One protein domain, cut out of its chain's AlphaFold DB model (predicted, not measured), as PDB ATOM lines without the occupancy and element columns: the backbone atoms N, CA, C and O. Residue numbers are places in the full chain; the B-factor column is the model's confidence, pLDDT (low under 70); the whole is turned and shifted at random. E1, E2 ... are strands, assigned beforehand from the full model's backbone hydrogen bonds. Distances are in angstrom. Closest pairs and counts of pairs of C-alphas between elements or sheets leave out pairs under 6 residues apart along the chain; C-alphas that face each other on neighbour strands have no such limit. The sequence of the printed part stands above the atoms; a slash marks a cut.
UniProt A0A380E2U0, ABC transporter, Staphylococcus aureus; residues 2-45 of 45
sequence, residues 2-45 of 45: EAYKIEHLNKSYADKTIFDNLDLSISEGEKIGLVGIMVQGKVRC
ATOM      1  N   GLU A   2     177.115 103.325 111.219       67.25
ATOM      2  CA  GLU A   2     177.442 104.221 112.332       67.25
ATOM      3  C   GLU A   2     177.026 103.506 113.619       67.25
ATOM      4  O   GLU A   2     175.881 103.074 113.737       67.25
ATOM      5  N   ALA A   3     177.966 103.307 114.538       79.31
ATOM      6  CA  ALA A   3     177.707 102.603 115.790       79.31
ATOM      7  C   ALA A   3     177.073 103.540 116.823       79.31
ATOM      8  O   ALA A   3     176.177 103.139 117.562       79.31
ATOM      9  N   TYR A   4     177.517 104.800 116.852       80.00
ATOM     10  CA  TYR A   4     176.995 105.816 117.758       80.00
ATOM     11  C   TYR A   4     176.922 107.167 117.062       80.00
ATOM     12  O   TYR A   4     177.899 107.623 116.475       80.00
ATOM     13  N   LYS A   5     175.766 107.822 117.168       86.38
ATOM     14  CA  LYS A   5     175.537 109.172 116.663       86.38
ATOM     15  C   LYS A   5     174.987 110.030 117.794       86.38
ATOM     16  O   LYS A   5     174.020 109.648 118.451       86.38
ATOM     17  N   ILE A   6     175.634 111.157 118.043       85.38
ATOM     18  CA  ILE A   6     175.259 112.153 119.040       85.38
ATOM     19  C   ILE A   6     175.097 113.464 118.285       85.38
ATOM     20  O   ILE A   6     176.014 113.873 117.582       85.38
ATOM     21  N   GLU A   7     173.945 114.107 118.421       89.56
ATOM     22  CA  GLU A   7     173.658 115.385 117.768       89.56
ATOM     23  C   GLU A   7     173.188 116.397 118.809       89.56
ATOM     24  O   GLU A   7     172.501 116.033 119.769       89.56
ATOM     25  N   HIS A   8     173.556 117.660 118.609       88.75
ATOM     26  CA  HIS A   8     173.189 118.779 119.476       88.75
ATOM     27  C   HIS A   8     173.550 118.572 120.963       88.75
ATOM     28  O   HIS A   8     172.801 118.968 121.863       88.75
ATOM     29  N   LEU A   9     174.701 117.952 121.260       84.06
ATOM     30  CA  LEU A   9     175.139 117.781 122.645       84.06
ATOM     31  C   LEU A   9     175.533 119.136 123.239       84.06
ATOM     32  O   LEU A   9     176.575 119.707 122.912       84.06
ATOM     33  N   ASN A  10     174.715 119.604 124.177       87.56
ATOM     34  CA  ASN A  10     175.040 120.715 125.054       87.56
ATOM     35  C   ASN A  10     175.394 120.175 126.445       87.56
ATOM     36  O   ASN A  10     174.639 119.412 127.053       87.56
ATOM     37  N   LYS A  11     176.567 120.549 126.951       83.31
ATOM     38  CA  LYS A  11     177.012 120.211 128.300       83.31
ATOM     39  C   LYS A  11     177.664 121.427 128.921       83.31
ATOM     40  O   LYS A  11     178.717 121.871 128.471       83.31
ATOM     41  N   SER A  12     177.087 121.896 130.011       85.31
ATOM     42  CA  SER A  12     177.664 122.912 130.879       85.31
ATOM     43  C   SER A  12     178.040 122.298 132.225       85.31
ATOM     44  O   SER A  12     177.404 121.362 132.717       85.31
ATOM     45  N   TYR A  13     179.128 122.792 132.807       85.19
ATOM     46  CA  TYR A  13     179.535 122.473 134.166       85.19
ATOM     47  C   TYR A  13     179.794 123.777 134.913       85.19
ATOM     48  O   TYR A  13     180.722 124.518 134.575       85.19
ATOM     49  N   ALA A  14     178.954 124.047 135.914       85.00
ATOM     50  CA  ALA A  14     178.856 125.355 136.558       85.00
ATOM     51  C   ALA A  14     178.721 126.469 135.498       85.00
ATOM     52  O   ALA A  14     177.851 126.391 134.635       85.00
ATOM     53  N   ASP A  15     179.613 127.454 135.523       82.88
ATOM     54  CA  ASP A  15     179.573 128.625 134.638       82.88
ATOM     55  C   ASP A  15     180.314 128.405 133.308       82.88
ATOM     56  O   ASP A  15     180.500 129.338 132.528       82.88
ATOM     57  N   LYS A  16     180.801 127.182 133.049       79.62
ATOM     58  CA  LYS A  16     181.565 126.854 131.842       79.62
ATOM     59  C   LYS A  16     180.787 125.916 130.937       79.62
ATOM     60  O   LYS A  16     180.462 124.790 131.314       79.62
ATOM     61  N   THR A  17     180.576 126.347 129.701       82.12
ATOM     62  CA  THR A  17     180.117 125.465 128.629       82.12
ATOM     63  C   THR A  17     181.276 124.572 128.192       82.12
ATOM     64  O   THR A  17     182.316 125.060 127.755       82.12
ATOM     65  N   ILE A  18     181.113 123.262 128.378       83.50
ATOM     66  CA  ILE A  18     182.089 122.228 128.013       83.50
ATOM     67  C   ILE A  18     181.871 121.794 126.564       83.50
ATOM     68  O   ILE A  18     182.826 121.670 125.805       83.50
ATOM     69  N   PHE A  19     180.608 121.599 126.186       82.94
ATOM     70  CA  PHE A  19     180.191 121.323 124.818       82.94
ATOM     71  C   PHE A  19     179.026 122.244 124.480       82.94
ATOM     72  O   PHE A  19     178.038 122.275 125.215       82.94
ATOM     73  N   ASP A  20     179.159 122.996 123.393       83.81
ATOM     74  CA  ASP A  20     178.078 123.790 122.823       83.81
ATOM     75  C   ASP A  20     177.771 123.235 121.438       83.81
ATOM     76  O   ASP A  20     178.618 123.298 120.548       83.81
ATOM     77  N   ASN A  21     176.589 122.638 121.299       85.69
ATOM     78  CA  ASN A  21     176.087 122.092 120.047       85.69
ATOM     79  C   ASN A  21     177.065 121.134 119.337       85.69
ATOM     80  O   ASN A  21     177.386 121.308 118.163       85.69
ATOM     81  N   LEU A  22     177.582 120.143 120.072       82.19
ATOM     82  CA  LEU A  22     178.507 119.162 119.511       82.19
ATOM     83  C   LEU A  22     177.747 118.050 118.772       82.19
ATOM     84  O   LEU A  22     176.940 117.343 119.382       82.19
ATOM     85  N   ASP A  23     178.100 117.848 117.505       83.88
ATOM     86  CA  ASP A  23     177.700 116.696 116.698       83.88
ATOM     87  C   ASP A  23     178.880 115.722 116.563       83.88
ATOM     88  O   ASP A  23     179.994 116.107 116.198       83.88
ATOM     89  N   LEU A  24     178.654 114.451 116.893       81.44
ATOM     90  CA  LEU A  24     179.663 113.397 116.882       81.44
ATOM     91  C   LEU A  24     179.083 112.114 116.277       81.44
ATOM     92  O   LEU A  24     178.099 111.567 116.771       81.44
ATOM     93  N   SER A  25     179.736 111.593 115.245       84.56
ATOM     94  CA  SER A  25     179.417 110.307 114.622       84.56
ATOM     95  C   SER A  25     180.603 109.356 114.772       84.56
ATOM     96  O   SER A  25     181.721 109.697 114.388       84.56
ATOM     97  N   ILE A  26     180.364 108.175 115.334       83.88
ATOM     98  CA  ILE A  26     181.363 107.129 115.566       83.88
ATOM     99  C   ILE A  26     180.999 105.912 114.728       83.88
ATOM    100  O   ILE A  26     179.926 105.328 114.917       83.88
ATOM    101  N   SER A  27     181.900 105.486 113.846       86.56
ATOM    102  CA  SER A  27     181.724 104.236 113.110       86.56
ATOM    103  C   SER A  27     182.259 103.047 113.902       86.56
ATOM    104  O   SER A  27     183.204 103.147 114.688       86.56
ATOM    105  N   GLU A  28     181.654 101.885 113.685       82.56
ATOM    106  CA  GLU A  28     182.079 100.643 114.325       82.56
ATOM    107  C   GLU A  28     183.506 100.268 113.877       82.56
ATOM    108  O   GLU A  28     183.785 100.160 112.684       82.56
ATOM    109  N   GLY A  29     184.426 100.102 114.835       81.75
ATOM    110  CA  GLY A  29     185.847  99.829 114.574       81.75
ATOM    111  C   GLY A  29     186.763 101.061 114.577       81.75
ATOM    112  O   GLY A  29     187.986 100.901 114.582       81.75
ATOM    113  N   GLU A  30     186.212 102.276 114.649       74.69
ATOM    114  CA  GLU A  30     187.000 103.502 114.808       74.69
ATOM    115  C   GLU A  30     187.371 103.750 116.277       74.69
ATOM    116  O   GLU A  30     186.552 103.636 117.189       74.69
ATOM    117  N   LYS A  31     188.634 104.121 116.520       74.50
ATOM    118  CA  LYS A  31     189.096 104.596 117.829       74.50
ATOM    119  C   LYS A  31     189.077 106.115 117.821       74.50
ATOM    120  O   LYS A  31     189.919 106.733 117.174       74.50
ATOM    121  N   ILE A  32     188.151 106.708 118.562       72.75
ATOM    122  CA  ILE A  32     188.057 108.162 118.685       72.75
ATOM    123  C   ILE A  32     188.702 108.590 120.000       72.75
ATOM    124  O   ILE A  32     188.313 108.140 121.076       72.75
ATOM    125  N   GLY A  33     189.708 109.457 119.903       65.62
ATOM    126  CA  GLY A  33     190.303 110.146 121.040       65.62
ATOM    127  C   GLY A  33     189.766 111.569 121.113       65.62
ATOM    128  O   GLY A  33     190.025 112.371 120.218       65.62
ATOM    129  N   LEU A  34     189.033 111.897 122.175       67.31
ATOM    130  CA  LEU A  34     188.644 113.277 122.457       67.31
ATOM    131  C   LEU A  34     189.866 114.034 122.991       67.31
ATOM    132  O   LEU A  34     190.266 113.847 124.140       67.31
ATOM    133  N   VAL A  35     190.466 114.881 122.154       63.44
ATOM    134  CA  VAL A  35     191.562 115.775 122.551       63.44
ATOM    135  C   VAL A  35     190.993 117.176 122.731       63.44
ATOM    136  O   VAL A  35     190.810 117.920 121.772       63.44
ATOM    137  N   GLY A  36     190.672 117.528 123.973       59.06
ATOM    138  CA  GLY A  36     190.263 118.882 124.334       59.06
ATOM    139  C   GLY A  36     191.464 119.719 124.764       59.06
ATOM    140  O   GLY A  36     192.271 119.276 125.582       59.06
ATOM    141  N   ILE A  37     191.564 120.956 124.269       51.59
ATOM    142  CA  ILE A  37     192.392 121.972 124.924       51.59
ATOM    143  C   ILE A  37     191.731 122.279 126.272       51.59
ATOM    144  O   ILE A  37     190.646 122.857 126.330       51.59
ATOM    145  N   MET A  38     192.390 121.922 127.374       53.88
ATOM    146  CA  MET A  38     192.120 122.592 128.644       53.88
ATOM    147  C   MET A  38     192.592 124.040 128.496       53.88
ATOM    148  O   MET A  38     193.786 124.322 128.601       53.88
ATOM    149  N   VAL A  39     191.670 124.975 128.257       39.22
ATOM    150  CA  VAL A  39     191.978 126.394 128.459       39.22
ATOM    151  C   VAL A  39     192.218 126.574 129.956       39.22
ATOM    152  O   VAL A  39     191.293 126.459 130.765       39.22
ATOM    153  N   GLN A  40     193.485 126.800 130.317       50.12
ATOM    154  CA  GLN A  40     193.946 127.101 131.668       50.12
ATOM    155  C   GLN A  40     193.118 128.235 132.283       50.12
ATOM    156  O   GLN A  40     193.405 129.417 132.109       50.12
ATOM    157  N   GLY A  41     192.130 127.878 133.091       44.47
ATOM    158  CA  GLY A  41     191.757 128.689 134.237       44.47
ATOM    159  C   GLY A  41     192.521 128.136 135.425       44.47
ATOM    160  O   GLY A  41     192.028 127.190 136.021       44.47
ATOM    161  N   LYS A  42     193.731 128.658 135.680       43.56
ATOM    162  CA  LYS A  42     194.530 128.514 136.913       43.56
ATOM    163  C   LYS A  42     194.051 127.412 137.875       43.56
ATOM    164  O   LYS A  42     193.108 127.627 138.634       43.56
ATOM    165  N   VAL A  43     194.805 126.317 137.962       46.19
ATOM    166  CA  VAL A  43     194.940 125.622 139.248       46.19
ATOM    167  C   VAL A  43     195.574 126.642 140.193       46.19
ATOM    168  O   VAL A  43     196.751 126.973 140.057       46.19
ATOM    169  N   ARG A  44     194.767 127.249 141.065       43.22
ATOM    170  CA  ARG A  44     195.293 127.943 142.237       43.22
ATOM    171  C   ARG A  44     195.522 126.869 143.295       43.22
ATOM    172  O   ARG A  44     194.592 126.126 143.595       43.22
ATOM    173  N   CYS A  45     196.773 126.781 143.737       36.34
ATOM    174  CA  CYS A  45     197.225 125.962 144.856       36.34
ATOM    175  C   CYS A  45     196.400 126.217 146.119       36.34
ATOM    176  O   CYS A  45     195.941 127.374 146.286       36.34
TER     177      CYS A  45
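This is residues 2 to 45 of the 45 residues of the protein "ABC transporter" of Staphylococcus aureus (UniProt A0A380E2U0). What does the model look like? Two long strands, E1 and E2, form a hairpin that is bent part-way along like a wide V, and after E2 a tail with no named element, residues 28 to 45, folds back across the open side of that bend. Residues 37 to 45 of the tail stick out free. What is it made of? The printed part has 44 residues and no named helix; E1 then E2 make one antiparallel sheet, order E1 - E2, and the class is all strand. How is it shaped? It is only just loose, close to extended, with a radius of gyration of the C-alphas of 13.9 A, and is a rod spanning 43 by 20 by 11 A.

Where is E1? E1, residues 2 to 13, begins at C-alpha 2 (177.442, 104.221, 112.332) and is 28.5 A from first to last C-alpha. Where is E2? E2, residues 16 to 27, is 29.4 A long and ends at C-alpha 27 (181.724, 104.236, 113.110).

How do the strands stand? E1 and E2 are antiparallel at 176 degrees, a hairpin with a tight link of 2 residues. Which backbone atoms pair? N 6 and O 24 are 2.8 A apart and N 18 and O 11 are 2.8 A apart, both within hydrogen-bond range. Where do they bend? E1 bends by 65 degrees at residue 8, and E2 bends by 63 degrees at residue 21; C-alphas 8 and 21 face each other at 4.4 A.

How large is it? The two C-alphas farthest apart, those of Glu 2 and Cys 45, are 43.8 A apart. Is it continuous? The printed part has no cut and ends at residue 45, the chain's last. Where is confidence low? The mean pLDDT of the printed part is 73.2, and residue 2 and residues 33 to 45 are under 70.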